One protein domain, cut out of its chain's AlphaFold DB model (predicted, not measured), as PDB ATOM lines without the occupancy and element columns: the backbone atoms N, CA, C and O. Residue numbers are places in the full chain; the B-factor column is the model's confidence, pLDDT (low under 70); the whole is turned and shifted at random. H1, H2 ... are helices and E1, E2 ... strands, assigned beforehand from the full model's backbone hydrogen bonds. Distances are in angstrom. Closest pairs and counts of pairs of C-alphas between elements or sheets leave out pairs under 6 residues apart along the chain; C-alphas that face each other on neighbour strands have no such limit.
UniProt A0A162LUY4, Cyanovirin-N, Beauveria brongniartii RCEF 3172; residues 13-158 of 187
ATOM      1  N   ALA A  13     142.617 106.524 116.246       38.16
ATOM      2  CA  ALA A  13     142.249 105.160 116.651       38.16
ATOM      3  C   ALA A  13     142.209 105.034 118.195       38.16
ATOM      4  O   ALA A  13     141.322 104.388 118.751       38.16
ATOM      5  N   ALA A  14     143.092 105.757 118.896       37.28
ATOM      6  CA  ALA A  14     143.140 105.793 120.359       37.28
ATOM      7  C   ALA A  14     141.925 106.488 121.013       37.28
ATOM      8  O   ALA A  14     141.558 106.158 122.140       37.28
ATOM      9  N   VAL A  15     141.254 107.421 120.323       40.22
ATOM     10  CA  VAL A  15     140.136 108.184 120.916       40.22
ATOM     11  C   VAL A  15     138.857 107.351 121.003       40.22
ATOM     12  O   VAL A  15     138.069 107.539 121.932       40.22
ATOM     13  N   VAL A  16     138.679 106.388 120.090       47.94
ATOM     14  CA  VAL A  16     137.543 105.450 120.114       47.94
ATOM     15  C   VAL A  16     137.643 104.510 121.321       47.94
ATOM     16  O   VAL A  16     136.641 104.267 121.996       47.94
ATOM     17  N   ALA A  17     138.856 104.045 121.637       42.59
ATOM     18  CA  ALA A  17     139.113 103.132 122.750       42.59
ATOM     19  C   ALA A  17     139.022 103.815 124.127       42.59
ATOM     20  O   ALA A  17     138.554 103.199 125.082       42.59
ATOM     21  N   ALA A  18     139.395 105.096 124.238       44.75
ATOM     22  CA  ALA A  18     139.373 105.809 125.518       44.75
ATOM     23  C   ALA A  18     137.966 106.261 125.972       44.75
ATOM     24  O   ALA A  18     137.763 106.496 127.160       44.75
ATOM     25  N   ASN A  19     136.986 106.374 125.059       51.31
ATOM     26  CA  ASN A  19     135.653 106.938 125.352       51.31
ATOM     27  C   ASN A  19     134.470 105.992 125.065       51.31
ATOM     28  O   ASN A  19     133.325 106.444 124.993       51.31
ATOM     29  N   GLY A  20     134.716 104.685 124.903       57.41
ATOM     30  CA  GLY A  20     133.649 103.688 124.742       57.41
ATOM     31  C   GLY A  20     132.864 103.815 123.431       57.41
ATOM     32  O   GLY A  20     131.638 103.755 123.443       57.41
ATOM     33  N   GLY A  21     133.545 104.040 122.303       65.94
ATOM     34  CA  GLY A  21     132.906 104.069 120.983       65.94
ATOM     35  C   GLY A  21     132.676 102.678 120.372       65.94
ATOM     36  O   GLY A  21     133.317 101.699 120.748       65.94
ATOM     37  N   PHE A  22     131.781 102.596 119.387       71.88
ATOM     38  CA  PHE A  22     131.576 101.427 118.531       71.88
ATOM     39  C   PHE A  22     132.161 101.682 117.150       71.88
ATOM     40  O   PHE A  22     131.780 102.639 116.475       71.88
ATOM     41  N   VAL A  23     133.027 100.780 116.704       73.88
ATOM     42  CA  VAL A  23     133.507 100.742 115.315       73.88
ATOM     43  C   VAL A  23     132.455 100.111 114.391       73.88
ATOM     44  O   VAL A  23     132.350 100.484 113.224       73.88
ATOM     45  N   ASP A  24     131.632  99.219 114.944       77.62
ATOM     46  CA  ASP A  24     130.636  98.432 114.221       77.62
ATOM     47  C   ASP A  24     129.467  99.253 113.657       77.62
ATOM     48  O   ASP A  24     129.226 100.417 114.000       77.62
ATOM     49  N   ASN A  25     128.693  98.577 112.811       82.44
ATOM     50  CA  ASN A  25     127.440  99.069 112.271       82.44
ATOM     51  C   ASN A  25     126.406  99.331 113.379       82.44
ATOM     52  O   ASN A  25     126.170  98.518 114.271       82.44
ATOM     53  N   THR A  26     125.753 100.483 113.292       84.25
ATOM     54  CA  THR A  26     124.697 100.940 114.200       84.25
ATOM     55  C   THR A  26     123.579 101.607 113.394       84.25
ATOM     56  O   THR A  26     123.769 101.972 112.230       84.25
ATOM     57  N   PHE A  27     122.405 101.793 114.008       83.56
ATOM     58  CA  PHE A  27     121.231 102.411 113.368       83.56
ATOM     59  C   PHE A  27     120.826 101.710 112.054       83.56
ATOM     60  O   PHE A  27     120.686 102.360 111.011       83.56
ATOM     61  N   GLY A  28     120.661 100.386 112.100       80.94
ATOM     62  CA  GLY A  28     120.234  99.562 110.971       80.94
ATOM     63  C   GLY A  28     121.270  99.511 109.853       80.94
ATOM     64  O   GLY A  28     120.922  99.700 108.687       80.94
ATOM     65  N   GLY A  29     122.551  99.371 110.208       84.12
ATOM     66  CA  GLY A  29     123.654  99.310 109.242       84.12
ATOM     67  C   GLY A  29     124.062 100.648 108.619       84.12
ATOM     68  O   GLY A  29     124.940 100.685 107.761       84.12
ATOM     69  N   LYS A  30     123.435 101.764 109.015       89.12
ATOM     70  CA  LYS A  30     123.630 103.058 108.342       89.12
ATOM     71  C   LYS A  30     124.742 103.904 108.932       89.12
ATOM     72  O   LYS A  30     125.203 104.812 108.244       89.12
ATOM     73  N   CYS A  31     125.141 103.650 110.172       90.06
ATOM     74  CA  CYS A  31     126.150 104.432 110.876       90.06
ATOM     75  C   CYS A  31     127.323 103.559 111.333       90.06
ATOM     76  O   CYS A  31     127.107 102.461 111.838       90.06
ATOM     77  N   LYS A  32     128.544 104.087 111.222       89.06
ATOM     78  CA  LYS A  32     129.792 103.517 111.759       89.06
ATOM     79  C   LYS A  32     130.493 104.507 112.697       89.06
ATOM     80  O   LYS A  32     130.184 105.705 112.674       89.06
ATOM     81  N   TYR A  33     131.461 104.018 113.476       89.06
ATOM     82  CA  TYR A  33     132.318 104.819 114.368       89.06
ATOM     83  C   TYR A  33     131.532 105.702 115.349       89.06
ATOM     84  O   TYR A  33     131.851 106.878 115.558       89.06
ATOM     85  N   LEU A  34     130.463 105.153 115.924       89.94
ATOM     86  CA  LEU A  34     129.653 105.866 116.901       89.94
ATOM     87  C   LEU A  34     130.464 106.077 118.181       89.94
ATOM     88  O   LEU A  34     130.863 105.114 118.819       89.94
ATOM     89  N   THR A  35     130.675 107.321 118.591       90.31
ATOM     90  CA  THR A  35     131.495 107.658 119.764       90.31
ATOM     91  C   THR A  35     130.800 108.705 120.624       90.31
ATOM     92  O   THR A  35     130.108 109.585 120.102       90.31
ATOM     93  N   GLN A  36     130.984 108.624 121.943       90.25
ATOM     94  CA  GLN A  36     130.545 109.650 122.883       90.25
ATOM     95  C   GLN A  36     131.577 110.781 122.942       90.25
ATOM     96  O   GLN A  36     132.773 110.548 123.097       90.25
ATOM     97  N   LEU A  37     131.102 112.015 122.835       87.50
ATOM     98  CA  LEU A  37     131.881 113.238 122.998       87.50
ATOM     99  C   LEU A  37     131.513 113.927 124.322       87.50
ATOM    100  O   LEU A  37     130.492 113.620 124.942       87.50
ATOM    101  N   GLY A  38     132.352 114.874 124.743       78.88
ATOM    102  CA  GLY A  38     132.133 115.702 125.935       78.88
ATOM    103  C   GLY A  38     132.901 115.253 127.179       78.88
ATOM    104  O   GLY A  38     133.059 116.048 128.096       78.88
ATOM    105  N   GLY A  39     133.426 114.021 127.222       68.00
ATOM    106  CA  GLY A  39     134.361 113.575 128.269       68.00
ATOM    107  C   GLY A  39     133.851 113.744 129.709       68.00
ATOM    108  O   GLY A  39     134.637 114.025 130.606       68.00
ATOM    109  N   GLY A  40     132.534 113.663 129.930       66.31
ATOM    110  CA  GLY A  40     131.918 113.874 131.247       66.31
ATOM    111  C   GLY A  40     131.772 115.340 131.675       66.31
ATOM    112  O   GLY A  40     131.320 115.597 132.789       66.31
ATOM    113  N   LYS A  41     132.110 116.307 130.810       74.81
ATOM    114  CA  LYS A  41     131.816 117.723 131.047       74.81
ATOM    115  C   LYS A  41     130.309 117.957 130.966       74.81
ATOM    116  O   LYS A  41     129.649 117.535 130.014       74.81
ATOM    117  N   LYS A  42     129.787 118.668 131.964       78.62
ATOM    118  CA  LYS A  42     128.387 119.092 132.045       78.62
ATOM    119  C   LYS A  42     127.974 119.844 130.774       78.62
ATOM    120  O   LYS A  42     128.770 120.618 130.246       78.62
ATOM    121  N   ASP A  43     126.752 119.611 130.298       82.12
ATOM    122  CA  ASP A  43     126.161 120.182 129.078       82.12
ATOM    123  C   ASP A  43     126.792 119.746 127.745       82.12
ATOM    124  O   ASP A  43     126.276 120.088 126.676       82.12
ATOM    125  N   GLN A  44     127.863 118.952 127.772       83.50
ATOM    126  CA  GLN A  44     128.642 118.608 126.579       83.50
ATOM    127  C   GLN A  44     128.440 117.168 126.116       83.50
ATOM    128  O   GLN A  44     129.056 116.764 125.128       83.50
ATOM    129  N   THR A  45     127.582 116.388 126.782       90.81
ATOM    130  CA  THR A  45     127.376 114.987 126.405       90.81
ATOM    131  C   THR A  45     126.727 114.891 125.027       90.81
ATOM    132  O   THR A  45     125.531 115.125 124.852       90.81
ATOM    133  N   ALA A  46     127.525 114.518 124.033       93.12
ATOM    134  CA  ALA A  46     127.114 114.395 122.643       93.12
ATOM    135  C   ALA A  46     127.519 113.033 122.081       93.12
ATOM    136  O   ALA A  46     128.348 112.330 122.652       93.12
ATOM    137  N   ILE A  47     126.939 112.660 120.946       93.38
ATOM    138  CA  ILE A  47     127.395 111.512 120.160       93.38
ATOM    139  C   ILE A  47     127.770 111.973 118.763       93.38
ATOM    140  O   ILE A  47     127.119 112.858 118.206       93.38
ATOM    141  N   THR A  48     128.792 111.346 118.193       93.44
ATOM    142  CA  THR A  48     129.179 111.504 116.792       93.44
ATOM    143  C   THR A  48     129.193 110.152 116.104       93.44
ATOM    144  O   THR A  48     129.577 109.163 116.716       93.44
ATOM    145  N   ALA A  49     128.810 110.111 114.833       92.69
ATOM    146  CA  ALA A  49     128.934 108.926 113.994       92.69
ATOM    147  C   ALA A  49     129.099 109.313 112.525       92.69
ATOM    148  O   ALA A  49     128.837 110.449 112.130       92.69
ATOM    149  N   TRP A  50     129.494 108.335 111.720       93.50
ATOM    150  CA  TRP A  50     129.578 108.441 110.274       93.50
ATOM    151  C   TRP A  50     128.408 107.707 109.643       93.50
ATOM    152  O   TRP A  50     128.388 106.479 109.630       93.50
ATOM    153  N   CYS A  51     127.436 108.449 109.126       92.75
ATOM    154  CA  CYS A  51     126.155 107.904 108.711       92.75
ATOM    155  C   CYS A  51     125.865 108.136 107.230       92.75
ATOM    156  O   CYS A  51     126.137 109.206 106.687       92.75
ATOM    157  N   LEU A  52     125.281 107.128 106.589       93.00
ATOM    158  CA  LEU A  52     124.844 107.189 105.200       93.00
ATOM    159  C   LEU A  52     123.584 108.053 105.062       93.00
ATOM    160  O   LEU A  52     122.640 107.955 105.858       93.00
ATOM    161  N   ASP A  53     123.569 108.893 104.036       93.69
ATOM    162  CA  ASP A  53     122.368 109.566 103.556       93.69
ATOM    163  C   ASP A  53     121.567 108.678 102.586       93.69
ATOM    164  O   ASP A  53     121.879 107.500 102.397       93.69
ATOM    165  N   LYS A  54     120.477 109.206 102.013       92.69
ATOM    166  CA  LYS A  54     119.643 108.435 101.075       92.69
ATOM    167  C   LYS A  54     120.349 108.110  99.755       92.69
ATOM    168  O   LYS A  54     119.952 107.145  99.112       92.69
ATOM    169  N   ALA A  55     121.349 108.898  99.366       93.62
ATOM    170  CA  ALA A  55     122.147 108.686  98.163       93.62
ATOM    171  C   ALA A  55     123.329 107.728  98.404       93.62
ATOM    172  O   ALA A  55     124.079 107.432  97.479       93.62
ATOM    173  N   GLY A  56     123.514 107.241  99.637       90.81
ATOM    174  CA  GLY A  56     124.635 106.378 100.007       90.81
ATOM    175  C   GLY A  56     125.929 107.137 100.306       90.81
ATOM    176  O   GLY A  56     126.961 106.513 100.546       90.81
ATOM    177  N   LYS A  57     125.900 108.474 100.354       91.94
ATOM    178  CA  LYS A  57     127.057 109.279 100.751       91.94
ATOM    179  C   LYS A  57     127.176 109.287 102.270       91.94
ATOM    180  O   LYS A  57     126.180 109.423 102.984       91.94
ATOM    181  N   ARG A  58     128.397 109.131 102.789       90.50
ATOM    182  CA  ARG A  58     128.642 109.091 104.236       90.50
ATOM    183  C   ARG A  58     128.980 110.479 104.776       90.50
ATOM    184  O   ARG A  58     129.837 111.173 104.242       90.50
ATOM    185  N   TRP A  59     128.313 110.851 105.861       93.56
ATOM    186  CA  TRP A  59     128.445 112.142 106.524       93.56
ATOM    187  C   TRP A  59     128.830 111.946 107.978       93.56
ATOM    188  O   TRP A  59     128.274 111.074 108.649       93.56
ATOM    189  N   GLN A  60     129.722 112.789 108.495       94.25
ATOM    190  CA  GLN A  60     129.879 112.874 109.939       94.25
ATOM    191  C   GLN A  60     128.701 113.674 110.501       94.25
ATOM    192  O   GLN A  60     128.417 114.786 110.047       94.25
ATOM    193  N   THR A  61     128.009 113.108 111.485       94.62
ATOM    194  CA  THR A  61     126.902 113.764 112.176       94.62
ATOM    195  C   THR A  61     127.100 113.729 113.680       94.62
ATOM    196  O   THR A  61     127.567 112.734 114.235       94.62
ATOM    197  N   THR A  62     126.775 114.834 114.346       95.12
ATOM    198  CA  THR A  62     126.941 115.001 115.794       95.12
ATOM    199  C   THR A  62     125.682 115.598 116.401       95.12
ATOM    200  O   THR A  62     125.073 116.490 115.819       95.12
ATOM    201  N   ILE A  63     125.266 115.116 117.571       94.75
ATOM    202  CA  ILE A  63     124.142 115.701 118.309       94.75
ATOM    203  C   ILE A  63     124.413 115.715 119.813       94.75
ATOM    204  O   ILE A  63     124.876 114.728 120.382       94.75
ATOM    205  N   ASN A  64     124.089 116.836 120.459       94.12
ATOM    206  CA  ASN A  64     124.111 116.965 121.914       94.12
ATOM    207  C   ASN A  64     122.893 116.251 122.524       94.12
ATOM    208  O   ASN A  64     121.746 116.619 122.252       94.12
ATOM    209  N   LEU A  65     123.139 115.243 123.360       94.25
ATOM    210  CA  LEU A  65     122.102 114.409 123.959       94.25
ATOM    211  C   LEU A  65     121.313 115.124 125.060       94.25
ATOM    212  O   LEU A  65     120.182 114.717 125.325       94.25
ATOM    213  N   ASN A  66     121.815 116.218 125.642       94.38
ATOM    214  CA  ASN A  66     121.038 117.043 126.578       94.38
ATOM    215  C   ASN A  66     119.798 117.657 125.934       94.38
ATOM    216  O   ASN A  66     118.794 117.894 126.604       94.38
ATOM    217  N   ARG A  67     119.818 117.829 124.609       93.81
ATOM    218  CA  ARG A  67     118.646 118.259 123.843       93.81
ATOM    219  C   ARG A  67     117.578 117.169 123.737       93.81
ATOM    220  O   ARG A  67     116.421 117.484 123.485       93.81
ATOM    221  N   CYS A  68     117.942 115.903 123.932       93.12
ATOM    222  CA  CYS A  68     117.080 114.756 123.646       93.12
ATOM    223  C   CYS A  68     116.707 113.930 124.886       93.12
ATOM    224  O   CYS A  68     115.700 113.219 124.871       93.12
ATOM    225  N   ILE A  69     117.525 113.968 125.938       94.69
ATOM    226  CA  ILE A  69     117.438 113.071 127.090       94.69
ATOM    227  C   ILE A  69     117.386 113.896 128.372       94.69
ATOM    228  O   ILE A  69     118.111 114.874 128.540       94.69
ATOM    229  N   GLY A  70     116.519 113.481 129.292       95.12
ATOM    230  CA  GLY A  70     116.421 114.022 130.641       95.12
ATOM    231  C   GLY A  70     116.514 112.939 131.707       95.12
ATOM    232  O   GLY A  70     116.355 111.749 131.434       95.12
ATOM    233  N   ASN A  71     116.705 113.372 132.949       95.31
ATOM    234  CA  ASN A  71     116.607 112.520 134.129       95.31
ATOM    235  C   ASN A  71     115.234 112.708 134.799       95.31
ATOM    236  O   ASN A  71     114.879 113.802 135.242       95.31
ATOM    237  N   LYS A  72     114.440 111.638 134.896       95.31
ATOM    238  CA  LYS A  72     113.179 111.616 135.648       95.31
ATOM    239  C   LYS A  72     113.316 110.678 136.843       95.31
ATOM    240  O   LYS A  72     113.112 109.474 136.723       95.31
ATOM    241  N   ARG A  73     113.589 111.252 138.020       93.69
ATOM    242  CA  ARG A  73     113.696 110.521 139.300       93.69
ATOM    243  C   ARG A  73     114.736 109.383 139.259       93.69
ATOM    244  O   ARG A  73     114.477 108.307 139.791       93.69
ATOM    245  N   GLY A  74     115.902 109.631 138.665       94.88
ATOM    246  CA  GLY A  74     117.001 108.666 138.546       94.88
ATOM    247  C   GLY A  74     116.882 107.730 137.341       94.88
ATOM    248  O   GLY A  74     117.617 106.754 137.268       94.88
ATOM    249  N   LYS A  75     115.951 107.990 136.416       95.56
ATOM    250  CA  LYS A  75     115.757 107.209 135.186       95.56
ATOM    251  C   LYS A  75     115.969 108.088 133.961       95.56
ATOM    252  O   LYS A  75     115.393 109.177 133.891       95.56
ATOM    253  N   LEU A  76     116.733 107.599 132.986       94.31
ATOM    254  CA  LEU A  76     116.878 108.268 131.693       94.31
ATOM    255  C   LEU A  76     115.555 108.210 130.926       94.31
ATOM    256  O   LEU A  76     114.907 107.166 130.835       94.31
ATOM    257  N   VAL A  77     115.137 109.347 130.373       93.56
ATOM    258  CA  VAL A  77     113.912 109.468 129.578       93.56
ATOM    259  C   VAL A  77     114.137 110.365 128.370       93.56
ATOM    260  O   VAL A  77     114.853 111.357 128.449       93.56
ATOM    261  N   TRP A  78     113.461 110.066 127.263       92.31
ATOM    262  CA  TRP A  78     113.416 110.966 126.113       92.31
ATOM    263  C   TRP A  78     112.636 112.234 126.461       92.31
ATOM    264  O   TRP A  78     111.454 112.165 126.808       92.31
ATOM    265  N   ARG A  79     113.293 113.388 126.369       92.88
ATOM    266  CA  ARG A  79     112.751 114.697 126.736       92.88
ATOM    267  C   ARG A  79     113.492 115.789 125.966       92.88
ATOM    268  O   ARG A  79     114.713 115.843 126.025       92.88
ATOM    269  N   ASN A  80     112.745 116.673 125.305       92.94
ATOM    270  CA  ASN A  80     113.325 117.873 124.695       92.94
ATOM    271  C   ASN A  80     114.000 118.730 125.770       92.94
ATOM    272  O   ASN A  80     113.375 118.989 126.800       92.94
ATOM    273  N   ASN A  81     115.236 119.163 125.515       93.50
ATOM    274  CA  ASN A  81     116.052 119.957 126.444       93.50
ATOM    275  C   ASN A  81     116.078 119.358 127.862       93.50
ATOM    276  O   ASN A  81     115.840 120.037 128.859       93.50
ATOM    277  N   GLY A  82     116.266 118.040 127.949       93.12
ATOM    278  CA  GLY A  82     116.187 117.313 129.206       93.12
ATOM    279  C   GLY A  82     117.399 117.481 130.126       93.12
ATOM    280  O   GLY A  82     117.247 117.191 131.314       93.12
ATOM    281  N   ASN A  83     118.547 117.933 129.602       94.56
ATOM    282  CA  ASN A  83     119.779 118.244 130.345       94.56
ATOM    283  C   ASN A  83     120.167 117.163 131.366       94.56
ATOM    284  O   ASN A  83     120.459 117.443 132.530       94.56
ATOM    285  N   PHE A  84     120.079 115.894 130.959       94.69
ATOM    286  CA  PHE A  84     120.275 114.770 131.871       94.69
ATOM    287  C   PHE A  84     121.660 114.769 132.530       94.69
ATOM    288  O   PHE A  84     121.749 114.415 133.707       94.69
ATOM    289  N   ASP A  85     122.711 115.190 131.818       93.19
ATOM    290  CA  ASP A  85     124.093 115.087 132.296       93.19
ATOM    291  C   ASP A  85     124.418 116.015 133.482       93.19
ATOM    292  O   ASP A  85     125.396 115.794 134.189       93.19
ATOM    293  N   HIS A  86     123.524 116.954 133.820       92.50
ATOM    294  CA  HIS A  86     123.582 117.735 135.068       92.50
ATOM    295  C   HIS A  86     123.448 116.871 136.320       92.50
ATOM    296  O   HIS A  86     123.825 117.289 137.413       92.50
ATOM    297  N   THR A  87     122.817 115.707 136.181       92.81
ATOM    298  CA  THR A  87     122.462 114.818 137.296       92.81
ATOM    299  C   THR A  87     122.744 113.350 136.990       92.81
ATOM    300  O   THR A  87     122.348 112.476 137.766       92.81
ATOM    301  N   CYS A  88     123.383 113.078 135.853       93.25
ATOM    302  CA  CYS A  88     123.690 111.748 135.364       93.25
ATOM    303  C   CYS A  88     125.141 111.698 134.897       93.25
ATOM    304  O   CYS A  88     125.450 112.155 133.801       93.25
ATOM    305  N   HIS A  89     126.020 111.133 135.714       90.75
ATOM    306  CA  HIS A  89     127.420 110.919 135.370       90.75
ATOM    307  C   HIS A  89     128.040 109.834 136.274       90.75
ATOM    308  O   HIS A  89     127.708 109.758 137.460       90.75
ATOM    309  N   PRO A  90     128.961 109.002 135.754       89.81
ATOM    310  CA  PRO A  90     129.396 108.935 134.357       89.81
ATOM    311  C   PRO A  90     128.341 108.285 133.446       89.81
ATOM    312  O   PRO A  90     127.407 107.628 133.918       89.81
ATOM    313  N   CYS A  91     128.511 108.480 132.139       89.56
ATOM    314  CA  CYS A  91     127.710 107.870 131.083       89.56
ATOM    315  C   CYS A  91     128.616 107.137 130.105       89.56
ATOM    316  O   CYS A  91     129.659 107.672 129.733       89.56
ATOM    317  N   ILE A  92     128.185 105.952 129.690       88.12
ATOM    318  CA  ILE A  92     128.884 105.107 128.730       88.12
ATOM    319  C   ILE A  92     127.912 104.627 127.662       88.12
ATOM    320  O   ILE A  92     126.746 104.319 127.937       88.12
ATOM    321  N   LEU A  93     128.414 104.546 126.441       88.94
ATOM    322  CA  LEU A  93     127.759 103.823 125.371       88.94
ATOM    323  C   LEU A  93     128.012 102.319 125.546       88.94
ATOM    324  O   LEU A  93     129.127 101.899 125.850       88.94
ATOM    325  N   HIS A  94     126.982 101.493 125.361       85.12
ATOM    326  CA  HIS A  94     127.114 100.031 125.409       85.12
ATOM    327  C   HIS A  94     126.217  99.322 124.391       85.12
ATOM    328  O   HIS A  94     125.211  99.873 123.935       85.12
ATOM    329  N   LYS A  95     126.587  98.088 124.026       81.06
ATOM    330  CA  LYS A  95     125.721  97.221 123.221       81.06
ATOM    331  C   LYS A  95     124.595  96.681 124.101       81.06
ATOM    332  O   LYS A  95     124.838  96.191 125.203       81.06
ATOM    333  N   LEU A  96     123.368  96.746 123.604       78.75
ATOM    334  CA  LEU A  96     122.211  96.104 124.209       78.75
ATOM    335  C   LEU A  96     122.200  94.608 123.829       78.75
ATOM    336  O   LEU A  96     122.558  94.266 122.702       78.75
ATOM    337  N   PRO A  97     121.794  93.700 124.731       61.94
ATOM    338  CA  PRO A  97     121.943  92.254 124.536       61.94
ATOM    339  C   PRO A  97     120.920  91.566 123.592       61.94
ATOM    340  O   PRO A  97     120.902  90.343 123.551       61.94
ATOM    341  N   GLN A  98     120.056  92.276 122.839       57.62
ATOM    342  CA  GLN A  98     118.891  91.650 122.149       57.62
ATOM    343  C   GLN A  98     118.567  92.110 120.701       57.62
ATOM    344  O   GLN A  98     117.406  92.327 120.363       57.62
ATOM    345  N   SER A  99     119.539  92.309 119.808       52.47
ATOM    346  CA  SER A  99     119.254  92.729 118.417       52.47
ATOM    347  C   SER A  99     120.514  92.778 117.539       52.47
ATOM    348  O   SER A  99     121.497  93.402 117.943       52.47
ATOM    349  N   PRO A 100     120.493  92.179 116.337       53.19
ATOM    350  CA  PRO A 100     121.681  92.073 115.491       53.19
ATOM    351  C   PRO A 100     122.216  93.409 114.947       53.19
ATOM    352  O   PRO A 100     123.417  93.497 114.742       53.19
ATOM    353  N   ASP A 101     121.389  94.461 114.786       51.12
ATOM    354  CA  ASP A 101     121.802  95.682 114.052       51.12
ATOM    355  C   ASP A 101     121.300  97.038 114.617       51.12
ATOM    356  O   ASP A 101     121.479  98.091 113.997       51.12
ATOM    357  N   ASP A 102     120.701  97.070 115.815       59.50
ATOM    358  CA  ASP A 102     119.970  98.253 116.319       59.50
ATOM    359  C   ASP A 102     120.080  98.477 117.830       59.50
ATOM    360  O   ASP A 102     119.089  98.713 118.515       59.50
ATOM    361  N   ASN A 103     121.298  98.394 118.361       70.12
ATOM    362  CA  ASN A 103     121.473  98.049 119.769       70.12
ATOM    363  C   ASN A 103     122.409  98.930 120.572       70.12
ATOM    364  O   ASN A 103     123.110  98.459 121.461       70.12
ATOM    365  N   VAL A 104     122.409 100.224 120.304       83.75
ATOM    366  CA  VAL A 104     123.195 101.132 121.134       83.75
ATOM    367  C   VAL A 104     122.346 101.649 122.282       83.75
ATOM    368  O   VAL A 104     121.336 102.326 122.071       83.75
ATOM    369  N   GLY A 105     122.786 101.348 123.497       87.69
ATOM    370  CA  GLY A 105     122.309 101.949 124.729       87.69
ATOM    371  C   GLY A 105     123.242 103.056 125.208       87.69
ATOM    372  O   GLY A 105     124.437 103.059 124.919       87.69
ATOM    373  N   LEU A 106     122.677 103.993 125.960       91.12
ATOM    374  CA  LEU A 106     123.426 104.872 126.846       91.12
ATOM    375  C   LEU A 106     123.101 104.463 128.278       91.12
ATOM    376  O   LEU A 106     121.944 104.556 128.699       91.12
ATOM    377  N   LYS A 107     124.110 104.015 129.020       92.00
ATOM    378  CA  LYS A 107     124.017 103.697 130.443       92.00
ATOM    379  C   LYS A 107     124.658 104.816 131.247       92.00
ATOM    380  O   LYS A 107     125.824 105.132 131.047       92.00
ATOM    381  N   CYS A 108     123.911 105.386 132.184       92.88
ATOM    382  CA  CYS A 108     124.384 106.465 133.048       92.88
ATOM    383  C   CYS A 108     124.081 106.186 134.511       92.88
ATOM    384  O   CYS A 108     123.057 105.582 134.828       92.88
ATOM    385  N   SER A 109     124.927 106.694 135.405       94.06
ATOM    386  CA  SER A 109     124.632 106.762 136.837       94.06
ATOM    387  C   SER A 109     123.869 108.050 137.147       94.06
ATOM    388  O   SER A 109     124.436 109.130 137.036       94.06
ATOM    389  N   CYS A 110     122.585 107.957 137.501       94.88
ATOM    390  CA  CYS A 110     121.702 109.114 137.671       94.88
ATOM    391  C   CYS A 110     121.228 109.300 139.116       94.88
ATOM    392  O   CYS A 110     120.740 108.369 139.765       94.88
ATOM    393  N   SER A 111     121.275 110.537 139.609       94.12
ATOM    394  CA  SER A 111     120.730 110.905 140.916       94.12
ATOM    395  C   SER A 111     119.209 111.063 140.857       94.12
ATOM    396  O   SER A 111     118.666 111.777 140.015       94.12
ATOM    397  N   ARG A 112     118.488 110.425 141.788       91.88
ATOM    398  CA  ARG A 112     117.027 110.601 141.929       91.88
ATOM    399  C   ARG A 112     116.652 111.899 142.643       91.88
ATOM    400  O   ARG A 112     115.631 112.501 142.314       91.88
ATOM    401  N   ARG A 113     117.440 112.272 143.651       88.75
ATOM    402  CA  ARG A 113     117.345 113.486 144.476       88.75
ATOM    403  C   ARG A 113     118.757 113.860 144.930       88.75
ATOM    404  O   ARG A 113     119.615 112.978 145.010       88.75
ATOM    405  N   ARG A 114     118.983 115.136 145.254       81.00
ATOM    406  CA  ARG A 114     120.256 115.608 145.819       81.00
ATOM    407  C   ARG A 114     120.590 114.808 147.089       81.00
ATOM    408  O   ARG A 114     119.700 114.540 147.891       81.00
ATOM    409  N   GLY A 115     121.844 114.375 147.223       78.75
ATOM    410  CA  GLY A 115     122.331 113.614 148.383       78.75
ATOM    411  C   GLY A 115     121.943 112.128 148.432       78.75
ATOM    412  O   GLY A 115     122.356 111.427 149.348       78.75
ATOM    413  N   LYS A 116     121.174 111.604 147.466       87.06
ATOM    414  CA  LYS A 116     120.919 110.157 147.360       87.06
ATOM    415  C   LYS A 116     121.926 109.499 146.422       87.06
ATOM    416  O   LYS A 116     122.265 110.070 145.385       87.06
ATOM    417  N   LYS A 117     122.340 108.273 146.770       88.69
ATOM    418  CA  LYS A 117     123.232 107.447 145.946       88.69
ATOM    419  C   LYS A 117     122.652 107.329 144.526       88.69
ATOM    420  O   LYS A 117     121.483 106.948 144.395       88.69
ATOM    421  N   PRO A 118     123.415 107.693 143.483       91.75
ATOM    422  CA  PRO A 118     122.948 107.570 142.113       91.75
ATOM    423  C   PRO A 118     122.838 106.093 141.726       91.75
ATOM    424  O   PRO A 118     123.513 105.229 142.289       91.75
ATOM    425  N   MET A 119     121.941 105.801 140.790       92.25
ATOM    426  CA  MET A 119     121.694 104.447 140.299       92.25
ATOM    427  C   MET A 119     121.934 104.397 138.799       92.25
ATOM    428  O   MET A 119     121.588 105.335 138.080       92.25
ATOM    429  N   TYR A 120     122.495 103.284 138.330       93.44
ATOM    430  CA  TYR A 120     122.631 103.065 136.901       93.44
ATOM    431  C   TYR A 120     121.263 102.847 136.257       93.44
ATOM    432  O   TYR A 120     120.445 102.054 136.719       93.44
ATOM    433  N   THR A 121     121.036 103.560 135.167       94.31
ATOM    434  CA  THR A 121     119.854 103.468 134.317       94.31
ATOM    435  C   THR A 121     120.317 103.517 132.869       94.31
ATOM    436  O   THR A 121     121.337 104.128 132.551       94.31
ATOM    437  N   GLU A 122     119.577 102.855 131.991       91.50
ATOM    438  CA  GLU A 122     119.887 102.811 130.570       91.50
ATOM    439  C   GLU A 122     118.723 103.305 129.719       91.50
ATOM    440  O   GLU A 122     117.551 103.216 130.100       91.50
ATOM    441  N   ILE A 123     119.063 103.829 128.547       89.69
ATOM    442  CA  ILE A 123     118.111 104.179 127.501       89.69
ATOM    443  C   ILE A 123     118.663 103.726 126.153       89.69
ATOM    444  O   ILE A 123     119.827 103.955 125.839       89.69
ATOM    445  N   ALA A 124     117.831 103.077 125.344       87.19
ATOM    446  CA  ALA A 124     118.206 102.715 123.982       87.19
ATOM    447  C   ALA A 124     118.257 103.977 123.113       87.19
ATOM    448  O   ALA A 124     117.220 104.624 122.962       87.19
ATOM    449  N   LEU A 125     119.426 104.308 122.552       87.75
ATOM    450  CA  LEU A 125     119.645 105.424 121.620       87.75
ATOM    451  C   LEU A 125     119.239 105.057 120.196       87.75
ATOM    452  O   LEU A 125     118.572 105.836 119.518       87.75
ATOM    453  N   ALA A 126     119.615 103.854 119.772       77.44
ATOM    454  CA  ALA A 126     119.126 103.242 118.554       77.44
ATOM    455  C   ALA A 126     118.058 102.226 118.953       77.44
ATOM    456  O   ALA A 126     118.369 101.194 119.528       77.44
ATOM    457  N   PRO A 127     116.777 102.534 118.731       62.41
ATOM    458  CA  PRO A 127     115.842 101.477 118.422       62.41
ATOM    459  C   PRO A 127     115.269 101.785 117.045       62.41
ATOM    460  O   PRO A 127     114.306 102.551 116.932       62.41
ATOM    461  N   TYR A 128     115.785 101.157 115.987       52.97
ATOM    462  CA  TYR A 128     115.065 101.104 114.708       52.97
ATOM    463  C   TYR A 128     113.866 100.144 114.817       52.97
ATOM    464  O   TYR A 128     113.598  99.291 113.982       52.97
ATOM    465  N   ASN A 129     113.077 100.269 115.882       54.00
ATOM    466  CA  ASN A 129     111.849  99.518 116.005       54.00
ATOM    467  C   ASN A 129     110.729 100.342 115.363       54.00
ATOM    468  O   ASN A 129     110.330 101.385 115.895       54.00
ATOM    469  N   ARG A 130     110.212  99.876 114.214       53.28
ATOM    470  CA  ARG A 130     109.135 100.537 113.445       53.28
ATOM    471  C   ARG A 130     107.940 100.923 114.330       53.28
ATOM    472  O   ARG A 130     107.339 101.971 114.110       53.28
ATOM    473  N   LYS A 131     107.666 100.153 115.391       56.22
ATOM    474  CA  LYS A 131     106.573 100.389 116.352       56.22
ATOM    475  C   LYS A 131     106.761 101.633 117.238       56.22
ATOM    476  O   LYS A 131     105.785 102.189 117.725       56.22
ATOM    477  N   LYS A 132     107.995 102.120 117.441       58.34
ATOM    478  CA  LYS A 132     108.286 103.314 118.267       58.34
ATOM    479  C   LYS A 132     108.484 104.597 117.441       58.34
ATOM    480  O   LYS A 132     108.728 105.658 118.017       58.34
ATOM    481  N   LYS A 133     108.300 104.541 116.111       55.78
ATOM    482  CA  LYS A 133     108.505 105.649 115.149       55.78
ATOM    483  C   LYS A 133     107.767 106.949 115.518       55.78
ATOM    484  O   LYS A 133     108.259 108.037 115.203       55.78
ATOM    485  N   HIS A 134     106.641 106.856 116.229       57.34
ATOM    486  CA  HIS A 134     105.761 107.987 116.552       57.34
ATOM    487  C   HIS A 134     106.231 108.882 117.705       57.34
ATOM    488  O   HIS A 134     105.710 109.983 117.873       57.34
ATOM    489  N   ARG A 135     107.244 108.488 118.485       68.81
ATOM    490  CA  ARG A 135     107.774 109.383 119.523       68.81
ATOM    491  C   ARG A 135     108.669 110.441 118.877       68.81
ATOM    492  O   ARG A 135     109.719 110.128 118.314       68.81
ATOM    493  N   LYS A 136     108.224 111.701 118.930       70.38
ATOM    494  CA  LYS A 136     108.922 112.847 118.324       70.38
ATOM    495  C   LYS A 136     110.318 113.038 118.919       70.38
ATOM    496  O   LYS A 136     111.240 113.290 118.162       70.38
ATOM    497  N   THR A 137     110.479 112.833 120.226       78.44
ATOM    498  CA  THR A 137     111.721 113.081 120.982       78.44
ATOM    499  C   THR A 137     112.783 111.986 120.870       78.44
ATOM    500  O   THR A 137     113.893 112.191 121.346       78.44
ATOM    501  N   LEU A 138     112.476 110.841 120.245       85.94
ATOM    502  CA  LEU A 138     113.476 109.797 120.009       85.94
ATOM    503  C   LEU A 138     114.557 110.291 119.058       85.94
ATOM    504  O   LEU A 138     114.243 110.932 118.051       85.94
ATOM    505  N   LEU A 139     115.795 109.894 119.336       89.75
ATOM    506  CA  LEU A 139     116.881 110.011 118.382       89.75
ATOM    507  C   LEU A 139     116.583 109.167 117.138       89.75
ATOM    508  O   LEU A 139     116.173 108.008 117.217       89.75
ATOM    509  N   LYS A 140     116.770 109.779 115.974       88.50
ATOM    510  CA  LYS A 140     116.543 109.196 114.656       88.50
ATOM    511  C   LYS A 140     117.688 109.576 113.740       88.50
ATOM    512  O   LYS A 140     118.259 110.656 113.872       88.50
ATOM    513  N   LEU A 141     117.933 108.727 112.752       89.44
ATOM    514  CA  LEU A 141     118.747 109.073 111.601       89.44
ATOM    515  C   LEU A 141     117.830 109.483 110.443       89.44
ATOM    516  O   LEU A 141     116.982 108.701 110.007       89.44
ATOM    517  N   LYS A 142     117.984 110.710 109.948       91.19
ATOM    518  CA  LYS A 142     117.288 111.222 108.764       91.19
ATOM    519  C   LYS A 142     118.319 111.734 107.773       91.19
ATOM    520  O   LYS A 142     118.965 112.734 108.047       91.19
ATOM    521  N   ASP A 143     118.442 111.052 106.638       92.50
ATOM    522  CA  ASP A 143     119.326 111.470 105.543       92.50
ATOM    523  C   ASP A 143     120.763 111.782 106.015       92.50
ATOM    524  O   ASP A 143     121.277 112.885 105.849       92.50
ATOM    525  N   GLY A 144     121.388 110.830 106.716       92.56
ATOM    526  CA  GLY A 144     122.745 110.989 107.252       92.56
ATOM    527  C   GLY A 144     122.874 111.950 108.442       92.56
ATOM    528  O   GLY A 144     123.985 112.174 108.906       92.56
ATOM    529  N   ARG A 145     121.772 112.514 108.960       94.94
ATOM    530  CA  ARG A 145     121.766 113.455 110.092       94.94
ATOM    531  C   ARG A 145     121.038 112.893 111.311       94.94
ATOM    532  O   ARG A 145     119.915 112.390 111.191       94.94
ATOM    533  N   PHE A 146     121.630 113.036 112.494       94.25
ATOM    534  CA  PHE A 146     120.935 112.780 113.753       94.25
ATOM    535  C   PHE A 146     119.863 113.834 114.039       94.25
ATOM    536  O   PHE A 146     120.084 115.032 113.885       94.25
ATOM    537  N   VAL A 147     118.685 113.391 114.473       92.81
ATOM    538  CA  VAL A 147     117.538 114.256 114.770       92.81
ATOM    539  C   VAL A 147     116.806 113.740 116.002       92.81
ATOM    540  O   VAL A 147     116.524 112.548 116.087       92.81
ATOM    541  N   CYS A 148     116.430 114.628 116.921       90.62
ATOM    542  CA  CYS A 148     115.529 114.308 118.030       90.62
ATOM    543  C   CYS A 148     114.541 115.462 118.250       90.62
ATOM    544  O   CYS A 148     114.929 116.612 118.428       90.62
ATOM    545  N   GLY A 149     113.238 115.187 118.204       87.19
ATOM    546  CA  GLY A 149     112.222 116.238 118.295       87.19
ATOM    547  C   GLY A 149     112.405 117.297 117.206       87.19
ATOM    548  O   GLY A 149     112.316 116.987 116.018       87.19
ATOM    549  N   VAL A 150     112.650 118.535 117.643       90.19
ATOM    550  CA  VAL A 150     112.949 119.700 116.791       90.19
ATOM    551  C   VAL A 150     114.452 119.934 116.607       90.19
ATOM    552  O   VAL A 150     114.858 120.794 115.836       90.19
ATOM    553  N   HIS A 151     115.290 119.188 117.325       94.06
ATOM    554  CA  HIS A 151     116.728 119.387 117.342       94.06
ATOM    555  C   HIS A 151     117.380 118.625 116.197       94.06
ATOM    556  O   HIS A 151     117.235 117.404 116.063       94.06
ATOM    557  N   LEU A 152     118.117 119.372 115.385       94.50
ATOM    558  CA  LEU A 152     118.934 118.857 114.303       94.50
ATOM    559  C   LEU A 152     120.373 118.752 114.801       94.50
ATOM    560  O   LEU A 152     120.895 119.693 115.399       94.50
ATOM    561  N   GLY A 153     120.981 117.592 114.586       93.62
ATOM    562  CA  GLY A 153     122.416 117.426 114.705       93.62
ATOM    563  C   GLY A 153     123.143 118.051 113.522       93.62
ATOM    564  O   GLY A 153     122.557 118.291 112.458       93.62
ATOM    565  N   ASP A 154     124.436 118.257 113.697       93.81
ATOM    566  CA  ASP A 154     125.312 118.719 112.633       93.81
ATOM    567  C   ASP A 154     125.450 117.625 111.568       93.81
ATOM    568  O   ASP A 154     125.288 116.431 111.847       93.81
ATOM    569  N   LYS A 155     125.708 118.025 110.323       92.06
ATOM    570  CA  LYS A 155     125.989 117.126 109.194       92.06
ATOM    571  C   LYS A 155     127.094 117.779 108.379       92.06
ATOM    572  O   LYS A 155     126.844 118.793 107.735       92.06
ATOM    573  N   THR A 156     128.295 117.219 108.440       90.81
ATOM    574  CA  THR A 156     129.475 117.743 107.745       90.81
ATOM    575  C   THR A 156     130.055 116.686 106.831       90.81
ATOM    576  O   THR A 156     130.186 115.521 107.220       90.81
ATOM    577  N   GLU A 157     130.404 117.097 105.618       83.44
ATOM    578  CA  GLU A 157     131.138 116.246 104.699       83.44
ATOM    579  C   GLU A 157     132.577 116.163 105.178       83.44
ATOM    580  O   GLU A 157     133.250 117.180 105.332       83.44
ATOM    581  N   ARG A 158     133.044 114.952 105.453       75.38
ATOM    582  CA  ARG A 158     134.446 114.692 105.755       75.38
ATOM    583  C   ARG A 158     134.857 113.423 105.027       75.38
ATOM    584  O   ARG A 158     134.007 112.591 104.713       75.38
TER     585      ARG A 158
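This is residues 13 to 158 of the 187 residues of the protein "Cyanovirin-N" of Beauveria brongniartii RCEF 3172 (UniProt A0A162LUY4). The domain is built of two strand lobes set end to end along its longest axis, each a sheet with a small two-strand hairpin over one face. In one lobe the hairpin E9 E10 faces the sheet E1 E2 E3 E11; in the other the hairpin E4 E5 faces the sheet E6 E7 E8, while the short helix H1 lies beside E1. The printed part has 146 residues with one named helix, followed along the chain by eleven named strands, E1 to E11; the sheets are antiparallel. The class is mostly strand, though under half of the residues are in named elements. The whole is compact, with a radius of gyration of the C-alphas of 14.5 A and spans of 50 by 38 by 28 A.

H1, residues 13 to 18, begins at C-alpha 13 (142.249, 105.160, 116.651). E1 is residues 31 to 37, 16.0 A long; E2 is 46 to 52, 19.0 A; E3 is 58 to 64, 19.9 A. E4, 69 to 72, and E5, 75 to 78, are short. E6 is residues 88 to 95, 19.0 A, beginning at C-alpha 88 (123.690, 111.748, 135.364), and bends by 52 degrees at residue 91. E7 is 104 to 110, 18.4 A, and E8 is 119 to 124, 16.8 A. E9, 139 to 142, E10, 145 to 148, and E11, 154 to 156, follow; C-alpha 156 is at (129.475, 117.743, 107.745).

H1 only grazes the first sheet with residues 15 to 18, and 1 of its 2 O i to N i+4 pairs is within hydrogen-bond range. E1, E2 and E3 form a meander, each strand the antiparallel neighbour of the one before, with N 35 and O 48 at 2.8 A and N 49 and O 61 at 3.0 A. E11 is an edge strand beside E3, with N 154 and O 62 at 2.8 A. The four sheets form a stack of sheets, face to face in two pairs. The sheet E9 E10, with N 140 and O 147 at 2.8 A, faces the first sheet; the closest C-alphas of E3 and E10 are those of Thr 61 and Arg 145, 5.6 A apart. E6, E7 and E8 form a second meander, with N 92 and O 107 at 2.8 A and N 108 and O 121 at 2.9 A. The sheet E4 E5, with N 70 and O 77 at 2.8 A, faces it; the closest C-alphas of E5 and E8 are those of Lys 75 and Thr 121, 5.6 A apart. Between the larger sheets, the closest C-alphas of E1 and E6 are those of Gln 36 and Leu 93, 6.9 A apart.

The two C-alphas farthest apart, those of Ala 55 and Gly 115, are 50.5 A apart. The printed part has no cut. The links H1 to E1 and E8 to E9 are long, with 12 and 14 residues. Mean pLDDT of the printed part is 83.2; it is under 70 in residues 13 to 21, 39 to 40, 97 to 102 and 127 to 135.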